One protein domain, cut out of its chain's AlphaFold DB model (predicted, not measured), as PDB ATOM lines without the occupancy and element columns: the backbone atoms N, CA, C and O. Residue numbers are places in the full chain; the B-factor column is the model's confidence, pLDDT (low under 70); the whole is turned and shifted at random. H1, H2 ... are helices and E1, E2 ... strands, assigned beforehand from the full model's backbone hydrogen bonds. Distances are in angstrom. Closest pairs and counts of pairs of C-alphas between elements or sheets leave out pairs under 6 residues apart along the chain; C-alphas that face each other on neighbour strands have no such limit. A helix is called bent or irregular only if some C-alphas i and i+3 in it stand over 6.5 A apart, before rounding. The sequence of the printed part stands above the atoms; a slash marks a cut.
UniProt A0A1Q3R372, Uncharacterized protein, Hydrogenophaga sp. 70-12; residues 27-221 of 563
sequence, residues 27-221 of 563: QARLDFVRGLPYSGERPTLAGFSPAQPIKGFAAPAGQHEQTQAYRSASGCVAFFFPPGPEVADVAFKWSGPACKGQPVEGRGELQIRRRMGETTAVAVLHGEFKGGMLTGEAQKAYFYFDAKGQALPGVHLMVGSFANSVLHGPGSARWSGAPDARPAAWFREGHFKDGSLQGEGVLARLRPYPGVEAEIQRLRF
ATOM      1  N   GLN A  27     -41.551  24.844 -41.260       66.88
ATOM      2  CA  GLN A  27     -42.687  24.422 -42.077       66.88
ATOM      3  C   GLN A  27     -42.409  23.081 -42.768       66.88
ATOM      4  O   GLN A  27     -43.208  22.154 -42.625       66.88
ATOM      5  N   ALA A  28     -41.232  22.911 -43.373       71.25
ATOM      6  CA  ALA A  28     -40.791  21.627 -43.920       71.25
ATOM      7  C   ALA A  28     -40.802  20.493 -42.874       71.25
ATOM      8  O   ALA A  28     -41.239  19.379 -43.158       71.25
ATOM      9  N   ARG A  29     -40.405  20.774 -41.623       71.94
ATOM     10  CA  ARG A  29     -40.499  19.807 -40.509       71.94
ATOM     11  C   ARG A  29     -41.940  19.450 -40.137       71.94
ATOM     12  O   ARG A  29     -42.213  18.298 -39.791       71.94
ATOM     13  N   LEU A  30     -42.861  20.416 -40.184       69.06
ATOM     14  CA  LEU A  30     -44.285  20.163 -39.947       69.06
ATOM     15  C   LEU A  30     -44.881  19.299 -41.056       69.06
ATOM     16  O   LEU A  30     -45.626  18.364 -40.776       69.06
ATOM     17  N   ASP A  31     -44.549  19.590 -42.306       75.56
ATOM     18  CA  ASP A  31     -45.061  18.826 -43.439       75.56
ATOM     19  C   ASP A  31     -44.471  17.413 -43.456       75.56
ATOM     20  O   ASP A  31     -45.201  16.441 -43.656       75.56
ATOM     21  N   PHE A  32     -43.201  17.270 -43.070       77.44
ATOM     22  CA  PHE A  32     -42.586  15.972 -42.819       77.44
ATOM     23  C   PHE A  32     -43.320  15.185 -41.724       77.44
ATOM     24  O   PHE A  32     -43.724  14.049 -41.967       77.44
ATOM     25  N   VAL A  33     -43.552  15.763 -40.530       77.00
ATOM     26  CA  VAL A  33     -44.227  15.043 -39.426       77.00
ATOM     27  C   VAL A  33     -45.682  14.693 -39.769       77.00
ATOM     28  O   VAL A  33     -46.181  13.653 -39.343       77.00
ATOM     29  N   ARG A  34     -46.352  15.516 -40.586       76.38
ATOM     30  CA  ARG A  34     -47.688  15.237 -41.142       76.38
ATOM     31  C   ARG A  34     -47.678  14.103 -42.162       76.38
ATOM     32  O   ARG A  34     -48.665  13.380 -42.241       76.38
ATOM     33  N   GLY A  35     -46.580  13.935 -42.896       73.69
ATOM     34  CA  GLY A  35     -46.350  12.832 -43.830       73.69
ATOM     35  C   GLY A  35     -45.827  11.539 -43.188       73.69
ATOM     36  O   GLY A  35     -45.723  10.526 -43.872       73.69
ATOM     37  N   LEU A  36     -45.505  11.532 -41.886       70.94
ATOM     38  CA  LEU A  36     -45.029  10.333 -41.179       70.94
ATOM     39  C   LEU A  36     -46.029   9.178 -41.003       70.94
ATOM     40  O   LEU A  36     -45.538   8.050 -40.856       70.94
ATOM     41  N   PRO A  37     -47.368   9.367 -40.958       59.47
ATOM     42  CA  PRO A  37     -48.303   8.247 -41.021       59.47
ATOM     43  C   PRO A  37     -47.986   7.415 -42.271       59.47
ATOM     44  O   PRO A  37     -48.138   7.874 -43.397       59.47
ATOM     45  N   TYR A  38     -47.415   6.229 -42.062       60.59
ATOM     46  CA  TYR A  38     -46.594   5.573 -43.077       60.59
ATOM     47  C   TYR A  38     -47.407   4.940 -44.212       60.59
ATOM     48  O   TYR A  38     -48.423   4.287 -43.975       60.59
ATOM     49  N   SER A  39     -46.861   5.068 -45.426       47.75
ATOM     50  CA  SER A  39     -47.357   4.556 -46.708       47.75
ATOM     51  C   SER A  39     -46.348   3.665 -47.457       47.75
ATOM     52  O   SER A  39     -46.425   3.568 -48.679       47.75
ATOM     53  N   GLY A  40     -45.354   3.066 -46.794       55.41
ATOM     54  CA  GLY A  40     -44.356   2.236 -47.486       55.41
ATOM     55  C   GLY A  40     -44.507   0.728 -47.273       55.41
ATOM     56  O   GLY A  40     -45.357   0.249 -46.516       55.41
ATOM     57  N   GLU A  41     -43.682  -0.028 -47.992       66.06
ATOM     58  CA  GLU A  41     -43.745  -1.488 -48.037       66.06
ATOM     59  C   GLU A  41     -43.293  -2.116 -46.713       66.06
ATOM     60  O   GLU A  41     -42.261  -1.760 -46.141       66.06
ATOM     61  N   ARG A  42     -44.080  -3.073 -46.212       81.12
ATOM     62  CA  ARG A  42     -43.754  -3.826 -44.995       81.12
ATOM     63  C   ARG A  42     -42.931  -5.071 -45.338       81.12
ATOM     64  O   ARG A  42     -43.208  -5.707 -46.357       81.12
ATOM     65  N   PRO A  43     -41.964  -5.468 -44.490       86.19
ATOM     66  CA  PRO A  43     -41.198  -6.684 -44.726       86.19
ATOM     67  C   PRO A  43     -42.104  -7.919 -44.650       86.19
ATOM     68  O   PRO A  43     -43.017  -7.994 -43.825       86.19
ATOM     69  N   THR A  44     -41.829  -8.909 -45.500       85.00
ATOM     70  CA  THR A  44     -42.464 -10.231 -45.412       85.00
ATOM     71  C   THR A  44     -42.019 -10.956 -44.140       85.00
ATOM     72  O   THR A  44     -40.891 -10.776 -43.697       85.00
ATOM     73  N   LEU A  45     -42.879 -11.806 -43.568       88.38
ATOM     74  CA  LEU A  45     -42.537 -12.673 -42.429       88.38
ATOM     75  C   LEU A  45     -41.884 -14.005 -42.852       88.38
ATOM     76  O   LEU A  45     -41.528 -14.818 -41.991       88.38
ATOM     77  N   ALA A  46     -41.722 -14.230 -44.160       87.56
ATOM     78  CA  ALA A  46     -41.153 -15.442 -44.741       87.56
ATOM     79  C   ALA A  46     -39.642 -15.326 -45.028       87.56
ATOM     80  O   ALA A  46     -39.095 -14.236 -45.186       87.56
ATOM     81  N   GLY A  47     -38.966 -16.475 -45.145       87.12
ATOM     82  CA  GLY A  47     -37.556 -16.544 -45.559       87.12
ATOM     83  C   GLY A  47     -36.532 -16.217 -44.465       87.12
ATOM     84  O   GLY A  47     -35.385 -15.914 -44.783       87.12
ATOM     85  N   PHE A  48     -36.932 -16.263 -43.192       91.50
ATOM     86  CA  PHE A  48     -36.025 -16.127 -42.052       91.50
ATOM     87  C   PHE A  48     -35.397 -17.472 -41.682       91.50
ATOM     88  O   PHE A  48     -36.098 -18.480 -41.587       91.50
ATOM     89  N   SER A  49     -34.098 -17.465 -41.383       90.88
ATOM     90  CA  SER A  49     -33.389 -18.617 -40.823       90.88
ATOM     91  C   SER A  49     -33.464 -18.575 -39.292       90.88
ATOM     92  O   SER A  49     -33.079 -17.551 -38.716       90.88
ATOM     93  N   PRO A  50     -33.909 -19.650 -38.608       91.88
ATOM     94  CA  PRO A  50     -33.881 -19.724 -37.146       91.88
ATOM     95  C   PRO A  50     -32.485 -19.422 -36.603       91.88
ATOM     96  O   PRO A  50     -31.492 -19.837 -37.207       91.88
ATOM     97  N   ALA A  51     -32.402 -18.706 -35.484       90.06
ATOM     98  CA  ALA A  51     -31.139 -18.280 -34.906       90.06
ATOM     99  C   ALA A  51     -31.057 -18.585 -33.408       90.06
ATOM    100  O   ALA A  51     -32.021 -18.402 -32.671       90.06
ATOM    101  N   GLN A  52     -29.888 -19.042 -32.963       88.19
ATOM    102  CA  GLN A  52     -29.641 -19.448 -31.579       88.19
ATOM    103  C   GLN A  52     -28.609 -18.534 -30.915       88.19
ATOM    104  O   GLN A  52     -27.643 -18.141 -31.578       88.19
ATOM    105  N   PRO A  53     -28.781 -18.194 -29.625       85.31
ATOM    106  CA  PRO A  53     -27.814 -17.379 -28.906       85.31
ATOM    107  C   PRO A  53     -26.484 -18.129 -28.752       85.31
ATOM    108  O   PRO A  53     -26.448 -19.326 -28.460       85.31
ATOM    109  N   ILE A  54     -25.373 -17.417 -28.927       83.75
ATOM    110  CA  ILE A  54     -24.023 -17.942 -28.709       83.75
ATOM    111  C   ILE A  54     -23.626 -17.667 -27.252       83.75
ATOM    112  O   ILE A  54     -23.459 -16.513 -26.856       83.75
ATOM    113  N   LYS A  55     -23.471 -18.721 -26.441       72.31
ATOM    114  CA  LYS A  55     -23.005 -18.593 -25.049       72.31
ATOM    115  C   LYS A  55     -21.552 -18.101 -25.002       72.31
ATOM    116  O   LYS A  55     -20.722 -18.573 -25.771       72.31
ATOM    117  N   GLY A  56     -21.248 -17.195 -24.069       59.72
ATOM    118  CA  GLY A  56     -19.879 -16.735 -23.789       59.72
ATOM    119  C   GLY A  56     -19.287 -15.749 -24.805       59.72
ATOM    120  O   GLY A  56     -18.116 -15.405 -24.691       59.72
ATOM    121  N   PHE A  57     -20.068 -15.282 -25.782       59.16
ATOM    122  CA  PHE A  57     -19.622 -14.270 -26.738       59.16
ATOM    123  C   PHE A  57     -19.949 -12.876 -26.191       59.16
ATOM    124  O   PHE A  57     -21.055 -12.371 -26.384       59.16
ATOM    125  N   ALA A  58     -19.014 -12.295 -25.435       55.19
ATOM    126  CA  ALA A  58     -19.173 -10.956 -24.880       55.19
ATOM    127  C   ALA A  58     -19.224  -9.911 -26.003       55.19
ATOM    128  O   ALA A  58     -18.465  -9.975 -26.975       55.19
ATOM    129  N   ALA A  59     -20.116  -8.938 -25.851       54.19
ATOM    130  CA  ALA A  59     -20.075  -7.711 -26.622       54.19
ATOM    131  C   ALA A  59     -18.681  -7.052 -26.506       54.19
ATOM    132  O   ALA A  59     -18.098  -7.072 -25.417       54.19
ATOM    133  N   PRO A  60     -18.120  -6.480 -27.588       54.06
ATOM    134  CA  PRO A  60     -16.892  -5.691 -27.518       54.06
ATOM    135  C   PRO A  60     -16.929  -4.637 -26.397       54.06
ATOM    136  O   PRO A  60     -17.978  -4.057 -26.124       54.06
ATOM    137  N   ALA A  61     -15.786  -4.381 -25.755       43.38
ATOM    138  CA  ALA A  61     -15.677  -3.418 -24.657       43.38
ATOM    139  C   ALA A  61     -16.155  -2.008 -25.072       43.38
ATOM    140  O   ALA A  61     -15.857  -1.552 -26.176       43.38
ATOM    141  N   GLY A  62     -16.881  -1.322 -24.178       48.03
ATOM    142  CA  GLY A  62     -17.462   0.009 -24.423       48.03
ATOM    143  C   GLY A  62     -18.924   0.011 -24.890       48.03
ATOM    144  O   GLY A  62     -19.421   1.055 -25.301       48.03
ATOM    145  N   GLN A  63     -19.613  -1.133 -24.848       54.91
ATOM    146  CA  GLN A  63     -21.038  -1.246 -25.182       54.91
ATOM    147  C   GLN A  63     -21.949  -1.145 -23.949       54.91
ATOM    148  O   GLN A  63     -21.540  -1.453 -22.831       54.91
ATOM    149  N   HIS A  64     -23.213  -0.767 -24.176       50.75
ATOM    150  CA  HIS A  64     -24.295  -0.980 -23.214       50.75
ATOM    151  C   HIS A  64     -24.429  -2.468 -22.865       50.75
ATOM    152  O   HIS A  64     -24.274  -3.326 -23.731       50.75
ATOM    153  N   GLU A  65     -24.774  -2.758 -21.612       47.06
ATOM    154  CA  GLU A  65     -24.716  -4.071 -20.944       47.06
ATOM    155  C   GLU A  65     -25.611  -5.192 -21.537       47.06
ATOM    156  O   GLU A  65     -25.802  -6.226 -20.904       47.06
ATOM    157  N   GLN A  66     -26.192  -5.033 -22.734       56.78
ATOM    158  CA  GLN A  66     -27.243  -5.919 -23.253       56.78
ATOM    159  C   GLN A  66     -27.166  -6.157 -24.773       56.78
ATOM    160  O   GLN A  66     -28.132  -5.911 -25.485       56.78
ATOM    161  N   THR A  67     -26.061  -6.664 -25.320       72.06
ATOM    162  CA  THR A  67     -25.997  -7.161 -26.715       72.06
ATOM    163  C   THR A  67     -25.639  -8.647 -26.739       72.06
ATOM    164  O   THR A  67     -24.665  -9.076 -26.130       72.06
ATOM    165  N   GLN A  68     -26.442  -9.455 -27.444       79.62
ATOM    166  CA  GLN A  68     -26.274 -10.907 -27.549       79.62
ATOM    167  C   GLN A  68     -25.982 -11.288 -29.005       79.62
ATOM    168  O   GLN A  68     -26.644 -10.828 -29.938       79.62
ATOM    169  N   ALA A  69     -24.985 -12.150 -29.201       84.62
ATOM    170  CA  ALA A  69     -24.680 -12.730 -30.504       84.62
ATOM    171  C   ALA A  69     -25.628 -13.895 -30.805       84.62
ATOM    172  O   ALA A  69     -25.828 -14.763 -29.947       84.62
ATOM    173  N   TYR A  70     -26.149 -13.959 -32.029       87.94
ATOM    174  CA  TYR A  70     -26.964 -15.072 -32.508       87.94
ATOM    175  C   TYR A  70     -26.395 -15.653 -33.792       87.94
ATOM    176  O   TYR A  70     -25.996 -14.923 -34.699       87.94
ATOM    177  N   ARG A  71     -26.413 -16.983 -33.887       90.38
ATOM    178  CA  ARG A  71     -26.025 -17.729 -35.084       90.38
ATOM    179  C   ARG A  71     -27.266 -18.267 -35.781       90.38
ATOM    180  O   ARG A  71     -28.025 -19.019 -35.176       90.38
ATOM    181  N   SER A  72     -27.460 -17.898 -37.044       91.12
ATOM    182  CA  SER A  72     -28.508 -18.482 -37.896       91.12
ATOM    183  C   SER A  72     -28.193 -19.933 -38.265       91.12
ATOM    184  O   SER A  72     -27.030 -20.336 -38.287       91.12
ATOM    185  N   ALA A  73     -29.212 -20.694 -38.662       85.94
ATOM    186  CA  ALA A  73     -29.050 -22.026 -39.248       85.94
ATOM    187  C   ALA A  73     -28.150 -22.035 -40.505       85.94
ATOM    188  O   ALA A  73     -27.462 -23.015 -40.762       85.94
ATOM    189  N   SER A  74     -28.090 -20.924 -41.252       80.88
ATOM    190  CA  SER A  74     -27.170 -20.729 -42.383       80.88
ATOM    191  C   SER A  74     -25.735 -20.362 -41.964       80.88
ATOM    192  O   SER A  74     -24.893 -20.076 -42.811       80.88
ATOM    193  N   GLY A  75     -25.440 -20.334 -40.663       84.94
ATOM    194  CA  GLY A  75     -24.101 -20.139 -40.107       84.94
ATOM    195  C   GLY A  75     -23.688 -18.685 -39.877       84.94
ATOM    196  O   GLY A  75     -22.722 -18.461 -39.150       84.94
ATOM    197  N   CYS A  76     -24.408 -17.702 -40.423       90.56
ATOM    198  CA  CYS A  76     -24.111 -16.286 -40.196       90.56
ATOM    199  C   CYS A  76     -24.264 -15.921 -38.722       90.56
ATOM    200  O   CYS A  76     -25.123 -16.493 -38.044       90.56
ATOM    201  N   VAL A  77     -23.484 -14.941 -38.264       89.88
ATOM    202  CA  VAL A  77     -23.580 -14.378 -36.912       89.88
ATOM    203  C   VAL A  77     -23.978 -12.902 -36.980       89.88
ATOM    204  O   VAL A  77     -23.450 -12.145 -37.790       89.88
ATOM    205  N   ALA A  78     -24.918 -12.487 -36.138       88.31
ATOM    206  CA  ALA A  78     -25.315 -11.090 -35.994       88.31
ATOM    207  C   ALA A  78     -25.524 -10.740 -34.519       88.31
ATOM    208  O   ALA A  78     -25.882 -11.608 -33.716       88.31
ATOM    209  N   PHE A  79     -25.315  -9.470 -34.178       82.50
ATOM    210  CA  PHE A  79     -25.492  -8.958 -32.822       82.50
ATOM    211  C   PHE A  79     -26.740  -8.095 -32.734       82.50
ATOM    212  O   PHE A  79     -26.964  -7.201 -33.554       82.50
ATOM    213  N   PHE A  80     -27.544  -8.336 -31.706       75.44
ATOM    214  CA  PHE A  80     -28.686  -7.490 -31.400       75.44
ATOM    215  C   PHE A  80     -28.998  -7.507 -29.911       75.44
ATOM    216  O   PHE A  80     -28.628  -8.425 -29.181       75.44
ATOM    217  N   PHE A  81     -29.686  -6.457 -29.467       66.62
ATOM    218  CA  PHE A  81     -30.171  -6.355 -28.100       66.62
ATOM    219  C   PHE A  81     -31.154  -7.502 -27.827       66.62
ATOM    220  O   PHE A  81     -32.169  -7.580 -28.542       66.62
ATOM    221  N   PRO A  82     -30.883  -8.389 -26.847       55.66
ATOM    222  CA  PRO A  82     -31.877  -9.331 -26.387       55.66
ATOM    223  C   PRO A  82     -32.976  -8.487 -25.730       55.66
ATOM    224  O   PRO A  82     -32.696  -7.723 -24.807       55.66
ATOM    225  N   PRO A  83     -34.225  -8.536 -26.212       50.53
ATOM    226  CA  PRO A  83     -35.322  -8.035 -25.400       50.53
ATOM    227  C   PRO A  83     -35.440  -8.964 -24.179       50.53
ATOM    228  O   PRO A  83     -34.856 -10.046 -24.178       50.53
ATOM    229  N   GLY A  84     -36.132  -8.524 -23.131       53.38
ATOM    230  CA  GLY A  84     -36.197  -9.218 -21.841       53.38
ATOM    231  C   GLY A  84     -36.658 -10.695 -21.885       53.38
ATOM    232  O   GLY A  84     -36.819 -11.289 -22.946       53.38
ATOM    233  N   PRO A  85     -36.915 -11.316 -20.724       52.72
ATOM    234  CA  PRO A  85     -37.144 -12.764 -20.593       52.72
ATOM    235  C   PRO A  85     -38.312 -13.360 -21.416       52.72
ATOM    236  O   PRO A  85     -38.440 -14.577 -21.486       52.72
ATOM    237  N   GLU A  86     -39.139 -12.543 -22.070       58.78
ATOM    238  CA  GLU A  86     -40.336 -12.937 -22.833       58.78
ATOM    239  C   GLU A  86     -40.097 -13.176 -24.341       58.78
ATOM    240  O   GLU A  86     -41.042 -13.226 -25.134       58.78
ATOM    241  N   VAL A  87     -38.839 -13.283 -24.774       68.12
ATOM    242  CA  VAL A  87     -38.482 -13.318 -26.201       68.12
ATOM    243  C   VAL A  87     -38.204 -14.729 -26.672       68.12
ATOM    244  O   VAL A  87     -37.297 -15.398 -26.182       68.12
ATOM    245  N   ALA A  88     -38.938 -15.140 -27.701       73.38
ATOM    246  CA  ALA A  88     -38.811 -16.444 -28.334       73.38
ATOM    247  C   ALA A  88     -38.689 -16.316 -29.862       73.38
ATOM    248  O   ALA A  88     -38.815 -15.228 -30.434       73.38
ATOM    249  N   ASP A  89     -38.441 -17.446 -30.527       84.56
ATOM    250  CA  ASP A  89     -38.508 -17.600 -31.988       84.56
ATOM    251  C   ASP A  89     -37.675 -16.585 -32.781       84.56
ATOM    252  O   ASP A  89     -38.100 -16.031 -33.803       84.56
ATOM    253  N   VAL A  90     -36.458 -16.341 -32.297       87.94
ATOM    254  CA  VAL A  90     -35.509 -15.447 -32.950       87.94
ATOM    255  C   VAL A  90     -35.035 -16.065 -34.262       87.94
ATOM    256  O   VAL A  90     -34.553 -17.197 -34.315       87.94
ATOM    257  N   ALA A  91     -35.163 -15.311 -35.344       90.81
ATOM    258  CA  ALA A  91     -34.734 -15.715 -36.670       90.81
ATOM    259  C   ALA A  91     -34.238 -14.488 -37.433       90.81
ATOM    260  O   ALA A  91     -34.726 -13.382 -37.211       90.81
ATOM    261  N   PHE A  92     -33.286 -14.651 -38.343       91.81
ATOM    262  CA  PHE A  92     -32.832 -13.531 -39.160       91.81
ATOM    263  C   PHE A  92     -32.582 -13.929 -40.608       91.81
ATOM    264  O   PHE A  92     -32.380 -15.098 -40.940       91.81
ATOM    265  N   LYS A  93     -32.633 -12.926 -41.476       92.88
ATOM    266  CA  LYS A  93     -32.392 -13.009 -42.910       92.88
ATOM    267  C   LYS A  93     -31.316 -11.989 -43.262       92.88
ATOM    268  O   LYS A  93     -31.436 -10.822 -42.899       92.88
ATOM    269  N   TRP A  94     -30.275 -12.439 -43.951       93.38
ATOM    270  CA  TRP A  94     -29.168 -11.600 -44.398       93.38
ATOM    271  C   TRP A  94     -29.153 -11.524 -45.922       93.38
ATOM    272  O   TRP A  94     -29.139 -12.557 -46.592       93.38
ATOM    273  N   SER A  95     -29.146 -10.301 -46.445       93.38
ATOM    274  CA  SER A  95     -29.065  -9.991 -47.872       93.38
ATOM    275  C   SER A  95     -27.803  -9.162 -48.122       93.38
ATOM    276  O   SER A  95     -27.849  -7.936 -48.204       93.38
ATOM    277  N   GLY A  96     -26.660  -9.837 -48.191       93.38
ATOM    278  CA  GLY A  96     -25.347  -9.235 -48.423       93.38
ATOM    279  C   GLY A  96     -24.298 -10.309 -48.730       93.38
ATOM    280  O   GLY A  96     -24.666 -11.439 -49.074       93.38
ATOM    281  N   PRO A  97     -22.998  -9.998 -48.612       93.81
ATOM    282  CA  PRO A  97     -21.927 -10.968 -48.829       93.81
ATOM    283  C   PRO A  97     -22.092 -12.244 -47.990       93.81
ATOM    284  O   PRO A  97     -22.550 -12.209 -46.847       93.81
ATOM    285  N   ALA A  98     -21.701 -13.393 -48.544       90.12
ATOM    286  CA  ALA A  98     -21.808 -14.668 -47.841       90.12
ATOM    287  C   ALA A  98     -20.950 -14.673 -46.561       90.12
ATOM    288  O   ALA A  98     -19.734 -14.509 -46.616       90.12
ATOM    289  N   CYS A  99     -21.583 -14.938 -45.418       86.12
ATOM    290  CA  CYS A  99     -20.956 -14.884 -44.095       86.12
ATOM    291  C   CYS A  99     -20.013 -16.062 -43.787       86.12
ATOM    292  O   CYS A  99     -19.168 -15.952 -42.911       86.12
ATOM    293  N   LYS A 100     -20.155 -17.216 -44.459       86.44
ATOM    294  CA  LYS A 100     -19.295 -18.412 -44.287       86.44
ATOM    295  C   LYS A 100     -19.029 -18.811 -42.816       86.44
ATOM    296  O   LYS A 100     -17.918 -19.193 -42.464       86.44
ATOM    297  N   GLY A 101     -20.034 -18.712 -41.943       82.00
ATOM    298  CA  GLY A 101     -19.890 -19.055 -40.520       82.00
ATOM    299  C   GLY A 101     -19.392 -17.921 -39.609       82.00
ATOM    300  O   GLY A 101     -19.310 -18.121 -38.393       82.00
ATOM    301  N   GLN A 102     -19.064 -16.764 -40.188       87.69
ATOM    302  CA  GLN A 102     -18.554 -15.566 -39.521       87.69
ATOM    303  C   GLN A 102     -19.671 -14.535 -39.268       87.69
ATOM    304  O   GLN A 102     -20.805 -14.708 -39.747       87.69
ATOM    305  N   PRO A 103     -19.384 -13.470 -38.496       90.00
ATOM    306  CA  PRO A 103     -20.259 -12.310 -38.416       90.00
ATOM    307  C   PRO A 103     -20.604 -11.739 -39.795       90.00
ATOM    308  O   PRO A 103     -19.815 -11.853 -40.731       90.00
ATOM    309  N   VAL A 104     -21.804 -11.169 -39.936       92.19
ATOM    310  CA  VAL A 104     -22.177 -10.459 -41.169       92.19
ATOM    311  C   VAL A 104     -21.258  -9.249 -41.368       92.19
ATOM    312  O   VAL A 104     -20.962  -8.522 -40.418       92.19
ATOM    313  N   GLU A 105     -20.791  -9.071 -42.599       93.50
ATOM    314  CA  GLU A 105     -19.768  -8.095 -42.985       93.50
ATOM    315  C   GLU A 105     -20.130  -7.464 -44.332       93.50
ATOM    316  O   GLU A 105     -20.712  -8.121 -45.206       93.50
ATOM    317  N   GLY A 106     -19.723  -6.210 -44.508       94.25
ATOM    318  CA  GLY A 106     -19.938  -5.438 -45.724       94.25
ATOM    319  C   GLY A 106     -21.332  -4.823 -45.822       94.25
ATOM    320  O   GLY A 106     -22.193  -4.987 -44.953       94.25
ATOM    321  N   ARG A 107     -21.565  -4.108 -46.922       96.75
ATOM    322  CA  ARG A 107     -22.858  -3.488 -47.215       96.75
ATOM    323  C   ARG A 107     -23.942  -4.532 -47.471       96.75
ATOM    324  O   ARG A 107     -23.773  -5.414 -48.314       96.75
ATOM    325  N   GLY A 108     -25.085  -4.389 -46.808       95.38
ATOM    326  CA  GLY A 108     -26.226  -5.275 -47.016       95.38
ATOM    327  C   GLY A 108     -27.454  -4.902 -46.197       95.38
ATOM    328  O   GLY A 108     -27.549  -3.813 -45.625       95.38
ATOM    329  N   GLU A 109     -28.404  -5.832 -46.153       94.94
ATOM    330  CA  GLU A 109     -29.614  -5.725 -45.344       94.94
ATOM    331  C   GLU A 109     -29.759  -6.927 -44.408       94.94
ATOM    332  O   GLU A 109     -29.793  -8.081 -44.843       94.94
ATOM    333  N   LEU A 110     -29.892  -6.646 -43.114       93.19
ATOM    334  CA  LEU A 110     -30.173  -7.623 -42.075       93.19
ATOM    335  C   LEU A 110     -31.599  -7.421 -41.556       93.19
ATOM    336  O   LEU A 110     -31.915  -6.383 -40.975       93.19
ATOM    337  N   GLN A 111     -32.446  -8.436 -41.707       93.75
ATOM    338  CA  GLN A 111     -33.771  -8.473 -41.095       93.75
ATOM    339  C   GLN A 111     -33.763  -9.441 -39.917       93.75
ATOM    340  O   GLN A 111     -33.372 -10.595 -40.071       93.75
ATOM    341  N   ILE A 112     -34.227  -9.008 -38.750       91.50
ATOM    342  CA  ILE A 112     -34.273  -9.809 -37.525       91.50
ATOM    343  C   ILE A 112     -35.723  -9.890 -37.070       91.50
ATOM    344  O   ILE A 112     -36.321  -8.877 -36.712       91.50
ATOM    345  N   ARG A 113     -36.279 -11.096 -37.052       92.19
ATOM    346  CA  ARG A 113     -37.610 -11.397 -36.536       92.19
ATOM    347  C   ARG A 113     -37.494 -11.972 -35.131       92.19
ATOM    348  O   ARG A 113     -36.672 -12.851 -34.881       92.19
ATOM    349  N   ARG A 114     -38.349 -11.503 -34.231       89.00
ATOM    350  CA  ARG A 114     -38.469 -12.018 -32.864       89.00
ATOM    351  C   ARG A 114     -39.919 -11.990 -32.408       89.00
ATOM    352  O   ARG A 114     -40.654 -11.064 -32.759       89.00
ATOM    353  N   ARG A 115     -40.317 -12.979 -31.615       87.31
ATOM    354  CA  ARG A 115     -41.628 -13.016 -30.970       87.31
ATOM    355  C   ARG A 115     -41.542 -12.387 -29.580       87.31
ATOM    356  O   ARG A 115     -40.591 -12.640 -28.847       87.31
ATOM    357  N   MET A 116     -42.527 -11.558 -29.251       84.00
ATOM    358  CA  MET A 116     -42.700 -10.857 -27.977       84.00
ATOM    359  C   MET A 116     -44.151 -11.073 -27.524       84.00
ATOM    360  O   MET A 116     -45.051 -10.331 -27.924       84.00
ATOM    361  N   GLY A 117     -44.399 -12.154 -26.777       84.44
ATOM    362  CA  GLY A 117     -45.757 -12.589 -26.430       84.44
ATOM    363  C   GLY A 117     -46.612 -12.892 -27.670       84.44
ATOM    364  O   GLY A 117     -46.306 -13.800 -28.452       84.44
ATOM    365  N   GLU A 118     -47.687 -12.125 -27.861       87.00
ATOM    366  CA  GLU A 118     -48.591 -12.224 -29.019       87.00
ATOM    367  C   GLU A 118     -48.162 -11.365 -30.221       87.00
ATOM    368  O   GLU A 118     -48.778 -11.438 -31.281       87.00
ATOM    369  N   THR A 119     -47.104 -10.562 -30.085       88.69
ATOM    370  CA  THR A 119     -46.611  -9.675 -31.146       88.69
ATOM    371  C   THR A 119     -45.337 -10.232 -31.775       88.69
ATOM    372  O   THR A 119     -44.439 -10.715 -31.088       88.69
ATOM    373  N   THR A 120     -45.211 -10.120 -33.094       90.69
ATOM    374  CA  THR A 120     -43.955 -10.353 -33.816       90.69
ATOM    375  C   THR A 120     -43.328  -9.016 -34.181       90.69
ATOM    376  O   THR A 120     -43.952  -8.198 -34.852       90.69
ATOM    377  N   ALA A 121     -42.080  -8.796 -33.771       89.75
ATOM    378  CA  ALA A 121     -41.300  -7.627 -34.156       89.75
ATOM    379  C   ALA A 121     -40.278  -8.006 -35.235       89.75
ATOM    380  O   ALA A 121     -39.551  -8.993 -35.089       89.75
ATOM    381  N   VAL A 122     -40.191  -7.201 -36.292       91.44
ATOM    382  CA  VAL A 122     -39.176  -7.313 -37.344       91.44
ATOM    383  C   VAL A 122     -38.331  -6.049 -37.350       91.44
ATOM    384  O   VAL A 122     -38.828  -4.968 -37.660       91.44
ATOM    385  N   ALA A 123     -37.053  -6.181 -37.007       90.50
ATOM    386  CA  ALA A 123     -36.067  -5.130 -37.199       90.50
ATOM    387  C   ALA A 123     -35.459  -5.254 -38.601       90.50
ATOM    388  O   ALA A 123     -35.033  -6.342 -38.975       90.50
ATOM    389  N   VAL A 124     -35.393  -4.164 -39.359       92.38
ATOM    390  CA  VAL A 124     -34.760  -4.103 -40.685       92.38
ATOM    391  C   VAL A 124     -33.605  -3.116 -40.615       92.38
ATOM    392  O   VAL A 124     -33.817  -1.939 -40.334       92.38
ATOM    393  N   LEU A 125     -32.383  -3.601 -40.811       93.44
ATOM    394  CA  LEU A 125     -31.149  -2.825 -40.739       93.44
ATOM    395  C   LEU A 125     -30.510  -2.812 -42.129       93.44
ATOM    396  O   LEU A 125     -30.204  -3.874 -42.662       93.44
ATOM    397  N   HIS A 126     -30.295  -1.631 -42.698       94.94
ATOM    398  CA  HIS A 126     -29.709  -1.440 -44.022       94.94
ATOM    399  C   HIS A 126     -28.500  -0.512 -43.927       94.94
ATOM    400  O   HIS A 126     -28.627   0.613 -43.444       94.94
ATOM    401  N   GLY A 127     -27.339  -0.957 -44.402       95.50
ATOM    402  CA  GLY A 127     -26.113  -0.160 -44.360       95.50
ATOM    403  C   GLY A 127     -24.856  -1.018 -44.384       95.50
ATOM    404  O   GLY A 127     -24.879  -2.147 -44.878       95.50
ATOM    405  N   GLU A 128     -23.763  -0.463 -43.868       96.25
ATOM    406  CA  GLU A 128     -22.494  -1.170 -43.717       96.25
ATOM    407  C   GLU A 128     -22.488  -1.996 -42.426       96.25
ATOM    408  O   GLU A 128     -22.892  -1.509 -41.366       96.25
ATOM    409  N   PHE A 129     -22.012  -3.239 -42.504       93.19
ATOM    410  CA  PHE A 129     -21.840  -4.107 -41.344       93.19
ATOM    411  C   PHE A 129     -20.366  -4.406 -41.098       93.19
ATOM    412  O   PHE A 129     -19.639  -4.758 -42.024       93.19
ATOM    413  N   LYS A 130     -19.950  -4.308 -39.834       90.62
ATOM    414  CA  LYS A 130     -18.627  -4.716 -39.359       90.62
ATOM    415  C   LYS A 130     -18.758  -5.501 -38.063       90.62
ATOM    416  O   LYS A 130     -19.408  -5.047 -37.124       90.62
ATOM    417  N   GLY A 131     -18.154  -6.681 -38.003       87.56
ATOM    418  CA  GLY A 131     -18.234  -7.572 -36.850       87.56
ATOM    419  C   GLY A 131     -19.667  -7.980 -36.511       87.56
ATOM    420  O   GLY A 131     -19.996  -8.130 -35.339       87.56
ATOM    421  N   GLY A 132     -20.546  -8.120 -37.508       88.44
ATOM    422  CA  GLY A 132     -21.950  -8.479 -37.295       88.44
ATOM    423  C   GLY A 132     -22.833  -7.348 -36.763       88.44
ATOM    424  O   GLY A 132     -23.948  -7.620 -36.310       88.44
ATOM    425  N   MET A 133     -22.345  -6.105 -36.791       88.50
ATOM    426  CA  MET A 133     -23.033  -4.912 -36.301       88.50
ATOM    427  C   MET A 133     -23.113  -3.835 -37.377       88.50
ATOM    428  O   MET A 133     -22.181  -3.661 -38.156       88.50
ATOM    429  N   LEU A 134     -24.214  -3.089 -37.384       91.00
ATOM    430  CA  LEU A 134     -24.426  -1.962 -38.285       91.00
ATOM    431  C   LEU A 134     -23.530  -0.786 -37.868       91.00
ATOM    432  O   LEU A 134     -23.461  -0.441 -36.686       91.00
ATOM    433  N   THR A 135     -22.842  -0.175 -38.826       91.62
ATOM    434  CA  THR A 135     -21.885   0.909 -38.588       91.62
ATOM    435  C   THR A 135     -21.924   1.947 -39.709       91.62
ATOM    436  O   THR A 135     -22.367   1.655 -40.819       91.62
ATOM    437  N   GLY A 136     -21.442   3.156 -39.431       92.62
ATOM    438  CA  GLY A 136     -21.425   4.259 -40.388       92.62
ATOM    439  C   GLY A 136     -22.828   4.754 -40.736       92.62
ATOM    440  O   GLY A 136     -23.770   4.577 -39.967       92.62
ATOM    441  N   GLU A 137     -22.971   5.398 -41.890       95.25
ATOM    442  CA  GLU A 137     -24.269   5.893 -42.354       95.25
ATOM    443  C   GLU A 137     -25.196   4.736 -42.735       95.25
ATOM    444  O   GLU A 137     -24.893   3.939 -43.630       95.25
ATOM    445  N   ALA A 138     -26.333   4.646 -42.053       93.25
ATOM    446  CA  ALA A 138     -27.244   3.526 -42.193       93.25
ATOM    447  C   ALA A 138     -28.693   3.872 -41.823       93.25
ATOM    448  O   ALA A 138     -29.027   4.975 -41.382       93.25
ATOM    449  N   GLN A 139     -29.571   2.886 -42.004       92.62
ATOM    450  CA  GLN A 139     -30.982   2.932 -41.658       92.62
ATOM    451  C   GLN A 139     -31.364   1.718 -40.806       92.62
ATOM    452  O   GLN A 139     -30.968   0.588 -41.085       92.62
ATOM    453  N   LYS A 140     -32.194   1.940 -39.786       91.31
ATOM    454  CA  LYS A 140     -32.724   0.897 -38.904       91.31
ATOM    455  C   LYS A 140     -34.203   1.132 -38.629       91.31
ATOM    456  O   LYS A 140     -34.567   2.168 -38.082       91.31
ATOM    457  N   ALA A 141     -35.049   0.171 -38.972       90.12
ATOM    458  CA  ALA A 141     -36.493   0.231 -38.780       90.12
ATOM    459  C   ALA A 141     -37.009  -0.921 -37.913       90.12
ATOM    460  O   ALA A 141     -36.409  -1.992 -37.892       90.12
ATOM    461  N   TYR A 142     -38.136  -0.719 -37.235       89.06
ATOM    462  CA  TYR A 142     -38.875  -1.749 -36.509       89.06
ATOM    463  C   TYR A 142     -40.331  -1.764 -36.956       89.06
ATOM    464  O   TYR A 142     -40.992  -0.725 -36.941       89.06
ATOM    465  N   PHE A 143     -40.820  -2.952 -37.296       89.31
ATOM    466  CA  PHE A 143     -42.197  -3.228 -37.692       89.31
ATOM    467  C   PHE A 143     -42.819  -4.238 -36.734       89.31
ATOM    468  O   PHE A 143     -42.131  -5.151 -36.271       89.31
ATOM    469  N   TYR A 144     -44.119  -4.106 -36.483       88.56
ATOM    470  CA  TYR A 144     -44.855  -4.985 -35.578       88.56
ATOM    471  C   TYR A 144     -46.021  -5.656 -36.294       88.56
ATOM    472  O   TYR A 144     -46.684  -5.055 -37.147       88.56
ATOM    473  N   PHE A 145     -46.258  -6.909 -35.929       90.62
ATOM    474  CA  PHE A 145     -47.307  -7.757 -36.469       90.62
ATOM    475  C   PHE A 145     -48.010  -8.490 -35.328       90.62
ATOM    476  O   PHE A 145     -47.367  -8.844 -34.341       90.62
ATOM    477  N   ASP A 146     -49.309  -8.720 -35.460       91.06
ATOM    478  CA  ASP A 146     -50.082  -9.499 -34.496       91.06
ATOM    479  C   ASP A 146     -49.798 -11.011 -34.616       91.06
ATOM    480  O   ASP A 146     -49.014 -11.466 -35.459       91.06
ATOM    481  N   ALA A 147     -50.467 -11.814 -33.787       88.75
ATOM    482  CA  ALA A 147     -50.328 -13.270 -33.786       88.75
ATOM    483  C   ALA A 147     -50.772 -13.941 -35.103       88.75
ATOM    484  O   ALA A 147     -50.377 -15.075 -35.375       88.75
ATOM    485  N   LYS A 148     -51.578 -13.258 -35.926       90.94
ATOM    486  CA  LYS A 148     -52.039 -13.721 -37.245       90.94
ATOM    487  C   LYS A 148     -51.120 -13.250 -38.379       90.94
ATOM    488  O   LYS A 148     -51.380 -13.566 -39.538       90.94
ATOM    489  N   GLY A 149     -50.060 -12.503 -38.064       87.31
ATOM    490  CA  GLY A 149     -49.157 -11.905 -39.043       87.31
ATOM    491  C   GLY A 149     -49.721 -10.650 -39.712       87.31
ATOM    492  O   GLY A 149     -49.153 -10.187 -40.702       87.31
ATOM    493  N   GLN A 150     -50.815 -10.082 -39.196       89.81
ATOM    494  CA  GLN A 150     -51.332  -8.808 -39.672       89.81
ATOM    495  C   GLN A 150     -50.488  -7.662 -39.132       89.81
ATOM    496  O   GLN A 150     -50.066  -7.626 -37.980       89.81
ATOM    497  N   ALA A 151     -50.255  -6.703 -40.009       86.88
ATOM    498  CA  ALA A 151     -49.554  -5.469 -39.741       86.88
ATOM    499  C   ALA A 151     -50.215  -4.648 -38.616       86.88
ATOM    500  O   ALA A 151     -51.328  -4.157 -38.785       86.88
ATOM    501  N   LEU A 152     -49.498  -4.415 -37.514       86.81
ATOM    502  CA  LEU A 152     -49.942  -3.496 -36.463       86.81
ATOM    503  C   LEU A 152     -49.591  -2.036 -36.812       86.81
ATOM    504  O   LEU A 152     -48.620  -1.790 -37.544       86.81
ATOM    505  N   PRO A 153     -50.359  -1.048 -36.321       75.75
ATOM    506  CA  PRO A 153     -49.953   0.354 -36.355       75.75
ATOM    507  C   PRO A 153     -48.726   0.550 -35.451       75.75
ATOM    508  O   PRO A 153     -48.678   0.010 -34.349       75.75
ATOM    509  N   GLY A 154     -47.722   1.297 -35.912       78.38
ATOM    510  CA  GLY A 154     -46.439   1.398 -35.211       78.38
ATOM    511  C   GLY A 154     -45.255   1.062 -36.107       78.38
ATOM    512  O   GLY A 154     -45.039  -0.099 -36.449       78.38
ATOM    513  N   VAL A 155     -44.449   2.063 -36.448       82.94
ATOM    514  CA  VAL A 155     -43.131   1.875 -37.062       82.94
ATOM    515  C   VAL A 155     -42.149   2.791 -36.357       82.94
ATOM    516  O   VAL A 155     -42.429   3.977 -36.231       82.94
ATOM    517  N   HIS A 156     -41.002   2.267 -35.926       87.25
ATOM    518  CA  HIS A 156     -39.858   3.096 -35.530       87.25
ATOM    519  C   HIS A 156     -38.836   3.097 -36.656       87.25
ATOM    520  O   HIS A 156     -38.543   2.038 -37.202       87.25
ATOM    521  N   LEU A 157     -38.266   4.248 -36.988       88.38
ATOM    522  CA  LEU A 157     -37.258   4.372 -38.034       88.38
ATOM    523  C   LEU A 157     -36.163   5.343 -37.596       88.38
ATOM    524  O   LEU A 157     -36.438   6.472 -37.209       88.38
ATOM    525  N   MET A 158     -34.922   4.884 -37.665       90.75
ATOM    526  CA  MET A 158     -33.706   5.630 -37.373       90.75
ATOM    527  C   MET A 158     -32.846   5.702 -38.632       90.75
ATOM    528  O   MET A 158     -32.702   4.699 -39.333       90.75
ATOM    529  N   VAL A 159     -32.288   6.875 -38.914       91.75
ATOM    530  CA  VAL A 159     -31.427   7.133 -40.076       91.75
ATOM    531  C   VAL A 159     -30.285   8.045 -39.642       91.75
ATOM    532  O   VAL A 159     -30.541   9.057 -38.994       91.75
ATOM    533  N   GLY A 160     -29.049   7.715 -40.002       93.44
ATOM    534  CA  GLY A 160     -27.873   8.541 -39.714       93.44
ATOM    535  C   GLY A 160     -26.641   7.703 -39.416       93.44
ATOM    536  O   GLY A 160     -26.548   6.561 -39.869       93.44
ATOM    537  N   SER A 161     -25.723   8.251 -38.622       93.19
ATOM    538  CA  SER A 161     -24.504   7.560 -38.209       93.19
ATOM    539  C   SER A 161     -24.792   6.501 -37.140       93.19
ATOM    540  O   SER A 161     -25.417   6.780 -36.115       93.19
ATOM    541  N   PHE A 162     -24.313   5.279 -37.353       91.19
ATOM    542  CA  PHE A 162     -24.392   4.177 -36.403       91.19
ATOM    543  C   PHE A 162     -23.004   3.761 -35.928       91.19
ATOM    544  O   PHE A 162     -22.058   3.661 -36.706       91.19
ATOM    545  N   ALA A 163     -22.915   3.425 -34.646       87.94
ATOM    546  CA  ALA A 163     -21.802   2.686 -34.072       87.94
ATOM    547  C   ALA A 163     -22.379   1.482 -33.324       87.94
ATOM    548  O   ALA A 163     -23.271   1.630 -32.490       87.94
ATOM    549  N   ASN A 164     -21.896   0.278 -33.638       84.12
ATOM    550  CA  ASN A 164     -22.327  -0.961 -32.981       84.12
ATOM    551  C   ASN A 164     -23.859  -1.169 -32.990       84.12
ATOM    552  O   ASN A 164     -24.464  -1.534 -31.985       84.12
ATOM    553  N   SER A 165     -24.511  -0.924 -34.129       86.12
ATOM    554  CA  SER A 165     -25.969  -1.033 -34.312       86.12
ATOM    555  C   SER A 165     -26.828  -0.052 -33.508       86.12
ATOM    556  O   SER A 165     -28.060  -0.215 -33.448       86.12
ATOM    557  N   VAL A 166     -26.212   0.981 -32.935       86.25
ATOM    558  CA  VAL A 166     -26.863   2.057 -32.187       86.25
ATOM    559  C   VAL A 166     -26.630   3.385 -32.903       86.25
ATOM    560  O   VAL A 166     -25.545   3.621 -33.428       86.25
ATOM    561  N   LEU A 167     -27.657   4.239 -32.956       87.44
ATOM    562  CA  LEU A 167     -27.548   5.571 -33.546       87.44
ATOM    563  C   LEU A 167     -26.558   6.398 -32.707       87.44
ATOM    564  O   LEU A 167     -26.807   6.647 -31.529       87.44
ATOM    565  N   HIS A 168     -25.419   6.755 -33.289       89.81
ATOM    566  CA  HIS A 168     -24.300   7.408 -32.614       89.81
ATOM    567  C   HIS A 168     -23.617   8.351 -33.608       89.81
ATOM    568  O   HIS A 168     -23.007   7.914 -34.583       89.81
ATOM    569  N   GLY A 169     -23.724   9.646 -33.354       88.19
ATOM    570  CA  GLY A 169     -23.400  10.717 -34.281       88.19
ATOM    571  C   GLY A 169     -24.652  11.446 -34.785       88.19
ATOM    572  O   GLY A 169     -25.740  11.301 -34.225       88.19
ATOM    573  N   PRO A 170     -24.521  12.272 -35.831       89.12
ATOM    574  CA  PRO A 170     -25.650  12.958 -36.447       89.12
ATOM    575  C   PRO A 170     -26.692  11.979 -37.003       89.12
ATOM    576  O   PRO A 170     -26.350  11.015 -37.688       89.12
ATOM    577  N   GLY A 171     -27.973  12.250 -36.771       90.50
ATOM    578  CA  GLY A 171     -29.039  11.427 -37.328       90.50
ATOM    579  C   GLY A 171     -30.442  11.905 -36.987       90.50
ATOM    580  O   GLY A 171     -30.658  13.011 -36.490       90.50
ATOM    581  N   SER A 172     -31.407  11.036 -37.258       89.88
ATOM    582  CA  SER A 172     -32.806  11.214 -36.903       89.88
ATOM    583  C   SER A 172     -33.437   9.906 -36.436       89.88
ATOM    584  O   SER A 172     -33.070   8.814 -36.875       89.88
ATOM    585  N   ALA A 173     -34.421  10.024 -35.552       88.75
ATOM    586  CA  ALA A 173     -35.264   8.935 -35.089       88.75
ATOM    587  C   ALA A 173     -36.724   9.364 -35.201       88.75
ATOM    588  O   ALA A 173     -37.081  10.477 -34.835       88.75
ATOM    589  N   ARG A 174     -37.597   8.490 -35.683       88.38
ATOM    590  CA  ARG A 174     -39.021   8.781 -35.848       88.38
ATOM    591  C   ARG A 174     -39.873   7.582 -35.510       88.38
ATOM    592  O   ARG A 174     -39.419   6.439 -35.572       88.38
ATOM    593  N   TRP A 175     -41.122   7.869 -35.195       88.19
ATOM    594  CA  TRP A 175     -42.150   6.874 -34.982       88.19
ATOM    595  C   TRP A 175     -43.479   7.338 -35.553       88.19
ATOM    596  O   TRP A 175     -43.813   8.520 -35.478       88.19
ATOM    597  N   SER A 176     -44.251   6.394 -36.071       85.06
ATOM    598  CA  SER A 176     -45.644   6.603 -36.454       85.06
ATOM    599  C   SER A 176     -46.514   5.491 -35.886       85.06
ATOM    600  O   SER A 176     -46.200   4.312 -36.038       85.06
ATOM    601  N   GLY A 177     -47.584   5.876 -35.197       82.00
ATOM    602  CA  GLY A 177     -48.546   4.982 -34.563       82.00
ATOM    603  C   GLY A 177     -49.868   4.910 -35.319       82.00
ATOM    604  O   GLY A 177     -49.926   5.088 -36.537       82.00
ATOM    605  N   ALA A 178     -50.942   4.629 -34.582       80.19
ATOM    606  CA  ALA A 178     -52.296   4.675 -35.120       80.19
ATOM    607  C   ALA A 178     -52.721   6.135 -35.405       80.19
ATOM    608  O   ALA A 178     -52.282   7.042 -34.690       80.19
ATOM    609  N   PRO A 179     -53.578   6.396 -36.412       75.06
ATOM    610  CA  PRO A 179     -53.984   7.760 -36.779       75.06
ATOM    611  C   PRO A 179     -54.649   8.566 -35.649       75.06
ATOM    612  O   PRO A 179     -54.624   9.800 -35.660       75.06
ATOM    613  N   ASP A 180     -55.269   7.878 -34.698       75.94
ATOM    614  CA  ASP A 180     -55.979   8.416 -33.539       75.94
ATOM    615  C   ASP A 180     -55.130   8.454 -32.253       75.94
ATOM    616  O   ASP A 180     -55.562   9.036 -31.254       75.94
ATOM    617  N   ALA A 181     -53.913   7.899 -32.280       79.62
ATOM    618  CA  ALA A 181     -52.990   7.938 -31.152       79.62
ATOM    619  C   ALA A 181     -52.535   9.372 -30.829       79.62
ATOM    620  O   ALA A 181     -52.569  10.277 -31.668       79.62
ATOM    621  N   ARG A 182     -52.093   9.584 -29.584       77.81
ATOM    622  CA  ARG A 182     -51.580  10.872 -29.098       77.81
ATOM    623  C   ARG A 182     -50.238  10.670 -28.379       77.81
ATOM    624  O   ARG A 182     -50.244  10.130 -27.275       77.81
ATOM    625  N   PRO A 183     -49.102  11.088 -28.973       81.00
ATOM    626  CA  PRO A 183     -48.983  11.582 -30.347       81.00
ATOM    627  C   PRO A 183     -49.321  10.492 -31.379       81.00
ATOM    628  O   PRO A 183     -49.170   9.307 -31.103       81.00
ATOM    629  N   ALA A 184     -49.748  10.892 -32.576       83.38
ATOM    630  CA  ALA A 184     -49.954   9.989 -33.715       83.38
ATOM    631  C   ALA A 184     -48.625   9.659 -34.417       83.38
ATOM    632  O   ALA A 184     -48.456   8.585 -34.992       83.38
ATOM    633  N   ALA A 185     -47.668  10.585 -34.359       86.25
ATOM    634  CA  ALA A 185     -46.308  10.407 -34.854       86.25
ATOM    635  C   ALA A 185     -45.344  11.347 -34.121       86.25
ATOM    636  O   ALA A 185     -45.752  12.389 -33.603       86.25
ATOM    637  N   TRP A 186     -44.060  11.004 -34.100       86.88
ATOM    638  CA  TRP A 186     -43.001  11.900 -33.647       86.88
ATOM    639  C   TRP A 186     -41.729  11.738 -34.476       86.88
ATOM    640  O   TRP A 186     -41.473  10.690 -35.064       86.88
ATOM    641  N   PHE A 187     -40.915  12.787 -34.500       87.25
ATOM    642  CA  PHE A 187     -39.627  12.863 -35.175       87.25
ATOM    643  C   PHE A 187     -38.629  13.590 -34.285       87.25
ATOM    644  O   PHE A 187     -38.965  14.599 -33.679       87.25
ATOM    645  N   ARG A 188     -37.412  13.069 -34.198       87.00
ATOM    646  CA  ARG A 188     -36.279  13.623 -33.467       87.00
ATOM    647  C   ARG A 188     -35.100  13.746 -34.415       87.00
ATOM    648  O   ARG A 188     -34.828  12.805 -35.154       87.00
ATOM    649  N   GLU A 189     -34.381  14.853 -34.350       88.12
ATOM    650  CA  GLU A 189     -33.213  15.139 -35.188       88.12
ATOM    651  C   GLU A 189     -32.120  15.801 -34.353       88.12
ATOM    652  O   GLU A 189     -32.424  16.638 -33.505       88.12
ATOM    653  N   GLY A 190     -30.860  15.443 -34.593       87.19
ATOM    654  CA  GLY A 190     -29.705  16.084 -33.965       87.19
ATOM    655  C   GLY A 190     -28.525  15.130 -33.826       87.19
ATOM    656  O   GLY A 190     -28.351  14.222 -34.643       87.19
ATOM    657  N   HIS A 191     -27.695  15.348 -32.807       88.69
ATOM    658  CA  HIS A 191     -26.564  14.473 -32.504       88.69
ATOM    659  C   HIS A 191     -26.960  13.422 -31.469       88.69
ATOM    660  O   HIS A 191     -27.522  13.751 -30.431       88.69
ATOM    661  N   PHE A 192     -26.663  12.156 -31.734       86.50
ATOM    662  CA  PHE A 192     -26.969  11.050 -30.838       86.50
ATOM    663  C   PHE A 192     -25.693  10.500 -30.211       86.50
ATOM    664  O   PHE A 192     -24.677  10.352 -30.881       86.50
ATOM    665  N   LYS A 193     -25.762  10.133 -28.939       84.38
ATOM    666  CA  LYS A 193     -24.763   9.311 -28.268       84.38
ATOM    667  C   LYS A 193     -25.482   8.097 -27.717       84.38
ATOM    668  O   LYS A 193     -26.396   8.218 -26.905       84.38
ATOM    669  N   ASP A 194     -25.110   6.947 -28.254       80.12
ATOM    670  CA  ASP A 194     -25.644   5.648 -27.863       80.12
ATOM    671  C   ASP A 194     -27.185   5.590 -27.872       80.12
ATOM    672  O   ASP A 194     -27.853   5.109 -26.961       80.12
ATOM    673  N   GLY A 195     -27.773   6.110 -28.952       78.25
ATOM    674  CA  GLY A 195     -29.214   6.086 -29.208       78.25
ATOM    675  C   GLY A 195     -29.986   7.202 -28.510       78.25
ATOM    676  O   GLY A 195     -31.162   7.408 -28.815       78.25
ATOM    677  N   SER A 196     -29.327   7.958 -27.633       79.69
ATOM    678  CA  SER A 196     -29.908   9.104 -26.939       79.69
ATOM    679  C   SER A 196     -29.495  10.400 -27.621       79.69
ATOM    680  O   SER A 196     -28.331  10.580 -27.959       79.69
ATOM    681  N   LEU A 197     -30.447  11.305 -27.838       78.75
ATOM    682  CA  LEU A 197     -30.169  12.639 -28.374       78.75
ATOM    683  C   LEU A 197     -29.328  13.436 -27.354       78.75
ATOM    684  O   LEU A 197     -29.540  13.290 -26.154       78.75
ATOM    685  N   GLN A 198     -28.363  14.222 -27.826       77.44
ATOM    686  CA  GLN A 198     -27.403  14.994 -27.031       77.44
ATOM    687  C   GLN A 198     -27.179  16.375 -27.655       77.44
ATOM    688  O   GLN A 198     -27.389  16.563 -28.855       77.44
ATOM    689  N   GLY A 199     -26.661  17.317 -26.865       72.44
ATOM    690  CA  GLY A 199     -26.290  18.648 -27.344       72.44
ATOM    691  C   GLY A 199     -27.505  19.442 -27.812       72.44
ATOM    692  O   GLY A 199     -28.366  19.753 -27.007       72.44
ATOM    693  N   GLU A 200     -27.590  19.774 -29.094       74.25
ATOM    694  CA  GLU A 200     -28.764  20.429 -29.678       74.25
ATOM    695  C   GLU A 200     -29.531  19.465 -30.583       74.25
ATOM    696  O   GLU A 200     -28.957  18.631 -31.292       74.25
ATOM    697  N   GLY A 201     -30.852  19.602 -30.590       75.06
ATOM    698  CA  GLY A 201     -31.716  18.795 -31.428       75.06
ATOM    699  C   GLY A 201     -33.114  19.368 -31.584       75.06
ATOM    700  O   GLY A 201     -33.438  20.468 -31.144       75.06
ATOM    701  N   VAL A 202     -33.961  18.612 -32.263       79.50
ATOM    702  CA  VAL A 202     -35.330  19.000 -32.584       79.50
ATOM    703  C   VAL A 202     -36.253  17.823 -32.346       79.50
ATOM    704  O   VAL A 202     -35.902  16.692 -32.662       79.50
ATOM    705  N   LEU A 203     -37.440  18.095 -31.810       81.88
ATOM    706  CA  LEU A 203     -38.535  17.148 -31.652       81.88
ATOM    707  C   LEU A 203     -39.781  17.701 -32.344       81.88
ATOM    708  O   LEU A 203     -40.289  18.742 -31.958       81.88
ATOM    709  N   ALA A 204     -40.311  16.994 -33.335       81.44
ATOM    710  CA  ALA A 204     -41.610  17.275 -33.932       81.44
ATOM    711  C   ALA A 204     -42.619  16.189 -33.543       81.44
ATOM    712  O   ALA A 204     -42.269  15.011 -33.463       81.44
ATOM    713  N   ARG A 205     -43.878  16.560 -33.304       81.31
ATOM    714  CA  ARG A 205     -44.964  15.644 -32.930       81.31
ATOM    715  C   ARG A 205     -46.223  15.952 -33.725       81.31
ATOM    716  O   ARG A 205     -46.576  17.111 -33.907       81.31
ATOM    717  N   LEU A 206     -46.928  14.908 -34.144       81.06
ATOM    718  CA  LEU A 206     -48.256  14.991 -34.744       81.06
ATOM    719  C   LEU A 206     -49.301  14.630 -33.686       81.06
ATOM    720  O   LEU A 206     -49.173  13.607 -33.015       81.06
ATOM    721  N   ARG A 207     -50.335  15.459 -33.542       75.25
ATOM    722  CA  ARG A 207     -51.433  15.304 -32.573       75.25
ATOM    723  C   ARG A 207     -50.974  15.008 -31.135       75.25
ATOM    724  O   ARG A 207     -51.473  14.061 -30.527       75.25
ATOM    725  N   PRO A 208     -50.023  15.776 -30.569       66.81
ATOM    726  CA  PRO A 208     -49.488  15.476 -29.241       66.81
ATOM    727  C   PRO A 208     -50.531  15.634 -28.122       66.81
ATOM    728  O   PRO A 208     -50.462  14.920 -27.128       66.81
ATOM    729  N   TYR A 209     -51.514  16.527 -28.296       63.06
ATOM    730  CA  TYR A 209     -52.524  16.880 -27.294       63.06
ATOM    731  C   TYR A 209     -53.896  17.133 -27.953       63.06
ATOM    732  O   TYR A 209     -53.953  17.393 -29.159       63.06
ATOM    733  N   PRO A 210     -55.019  17.083 -27.202       55.22
ATOM    734  CA  PRO A 210     -56.319  17.498 -27.734       55.22
ATOM    735  C   PRO A 210     -56.266  18.929 -28.297       55.22
ATOM    736  O   PRO A 210     -55.851  19.847 -27.601       55.22
ATOM    737  N   GLY A 211     -56.706  19.122 -29.543       57.31
ATOM    738  CA  GLY A 211     -56.753  20.441 -30.192       57.31
ATOM    739  C   GLY A 211     -55.444  20.919 -30.839       57.31
ATOM    740  O   GLY A 211     -55.465  21.928 -31.538       57.31
ATOM    741  N   VAL A 212     -54.333  20.189 -30.677       58.56
ATOM    742  CA  VAL A 212     -53.042  20.500 -31.314       58.56
ATOM    743  C   VAL A 212     -52.832  19.551 -32.492       58.56
ATOM    744  O   VAL A 212     -52.761  18.345 -32.283       58.56
ATOM    745  N   GLU A 213     -52.730  20.054 -33.727       70.75
ATOM    746  CA  GLU A 213     -52.541  19.178 -34.896       70.75
ATOM    747  C   GLU A 213     -51.091  18.731 -35.034       70.75
ATOM    748  O   GLU A 213     -50.845  17.558 -35.301       70.75
ATOM    749  N   ALA A 214     -50.136  19.638 -34.825       69.31
ATOM    750  CA  ALA A 214     -48.711  19.339 -34.836       69.31
ATOM    751  C   ALA A 214     -47.920  20.344 -33.988       69.31
ATOM    752  O   ALA A 214     -48.344  21.485 -33.807       69.31
ATOM    753  N   GLU A 215     -46.758  19.916 -33.505       70.00
ATOM    754  CA  GLU A 215     -45.845  20.692 -32.667       70.00
ATOM    755  C   GLU A 215     -44.387  20.451 -33.089       70.00
ATOM    756  O   GLU A 215     -44.036  19.337 -33.475       70.00
ATOM    757  N   ILE A 216     -43.533  21.469 -32.979       68.00
ATOM    758  CA  ILE A 216     -42.073  21.390 -33.105       68.00
ATOM    759  C   ILE A 216     -41.435  22.036 -31.883       68.00
ATOM    760  O   ILE A 216     -41.790  23.152 -31.523       68.00
ATOM    761  N   GLN A 217     -40.448  21.371 -31.305       69.69
ATOM    762  CA  GLN A 217     -39.662  21.808 -30.165       69.69
ATOM    763  C   GLN A 217     -38.179  21.801 -30.539       69.69
ATOM    764  O   GLN A 217     -37.687  20.816 -31.090       69.69
ATOM    765  N   ARG A 218     -37.454  22.879 -30.234       66.50
ATOM    766  CA  ARG A 218     -35.983  22.865 -30.205       66.50
ATOM    767  C   ARG A 218     -35.532  22.380 -28.840       66.50
ATOM    768  O   ARG A 218     -36.032  22.876 -27.837       66.50
ATOM    769  N   LEU A 219     -34.634  21.408 -28.827       66.44
ATOM    770  CA  LEU A 219     -34.100  20.770 -27.637       66.44
ATOM    771  C   LEU A 219     -32.626  21.136 -27.484       66.44
ATOM    772  O   LEU A 219     -31.879  21.106 -28.459       66.44
ATOM    773  N   ARG A 220     -32.203  21.395 -26.258       64.56
ATOM    774  CA  ARG A 220     -30.812  21.480 -25.840       64.56
ATOM    775  C   ARG A 220     -30.612  20.548 -24.657       64.56
ATOM    776  O   ARG A 220     -31.531  20.370 -23.881       64.56
ATOM    777  N   PHE A 221     -29.460  19.923 -24.525       64.19
ATOM    778  CA  PHE A 221     -29.151  19.004 -23.439       64.19
ATOM    779  C   PHE A 221     -27.978  19.572 -22.643       64.19
ATOM    780  O   PHE A 221     -27.031  20.080 -23.251       64.19
TER     781      PHE A 221
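Overview. This is residues 27 to 221 of the 563 residues of an uncharacterized protein of Hydrogenophaga sp. 70-12 (UniProt A0A1Q3R372). Picture a long, twisted wall of antiparallel strands, E4 to E12 side by side, with E6 to E11 bending near one margin, where the links E6 to E7, E8 to E9 and E10 to E11 make a folded lip. At one end of the wall the sheet folds back on itself through E1, so that the short hairpin E2 and E3 forms a small flap facing the wall; at the other end the short helix H1 covers part of one face, and residues 36 to 48 run from it along the wall to E1. The printed part has 195 residues with one named helix followed by twelve named strands, H1 and then E1 to E12 along the chain, and the class is mostly strand. The one sheet is antiparallel, in the order E3 - E2 - E1 - E4 - E5 - E6 - E7 - E8 - E9 - E10 - E11 - E12. The whole is compact, with a radius of gyration of the C-alphas of 17.4 A and spans of 53 by 40 by 30 A.

Arrangement. Start at the hairpin of E7, residues 133 to 145, and E8, residues 151 to 163, antiparallel at 172 degrees; look for N 138 and O 160, 2.9 A apart. E7 bends by 132 degrees at residue 136 and E8 by 82 degrees at residue 160. On one side of E7 comes E6, residues 119 to 130, with N 124 and O 141 at 2.8 A. The next neighbour of E6 is E5, residues 106 to 116, with N 110 and O 125 at 2.8 A, and the next neighbour of E5 is E4, residues 87 to 95, with N 93 and O 111 at 2.8 A. E4 meets E1, residues 49 to 53, only at a point, where C-alphas 50 and 91 face each other at 4.1 A. E1 is the hinge of a folded sheet, one sheet bent back into two leaves that face each other: its antiparallel neighbour is E2, residues 68 to 72, with N 71 and O 52 at 2.9 A, and the neighbour of E2 is the edge strand E3, residues 77 to 80, with N 70 and O 78 at 2.9 A. The closest C-alphas of E3 and E7 are those of Phe 79 and Met 133, 5.9 A apart, while E3 and E4 are apart. On the other side, each strand the neighbour of the one before, E8 is followed by E9, residues 166 to 176, with N 159 and O 172 at 2.9 A; E10, residues 185 to 193, with N 173 and O 188 at 2.8 A; E11, residues 196 to 206, with N 189 and O 202 at 2.9 A; and the edge strand E12, residues 214 to 221, with N 203 and O 217 at 2.8 A. E1 to E3, and likewise E4 to E12, form a meander, each strand the antiparallel neighbour of the one before. H1, residues 27 to 35, is on the sheet at a height of 8.2 A, over E11 and only just over E12, where 3 of its 9 C-alphas fall. It runs only just across the strands, at 60.2 degrees to E11 on the local plane; its closest C-alphas to E11 are Val 33 and Leu 206, 6.2 A apart. In H1 every O i to N i+4 pair is within hydrogen-bond range.

Along the chain. Find C-alpha 27 at (-42.687, 24.422, -42.077), where H1 begins; it is 12.3 A long. Among the long strands, E6 measures 29.6 A, E8 29.5 A and E5 29.4 A; E7 starts at C-alpha 133, (-23.033, -4.912, -36.301), and measures 24.4 A. E12 ends at C-alpha 221, (-29.151, 19.004, -23.439).

Size, cuts and confidence. The two C-alphas farthest apart are those of Lys 100 and Gly 211, 55.8 A. The printed part has no cut; its long links are H1 to E1 and E1 to E2. Mean pLDDT of the printed part is 81.0, with 37 residues under 70, among them 56 to 66, 81 to 87 and 216 to 221.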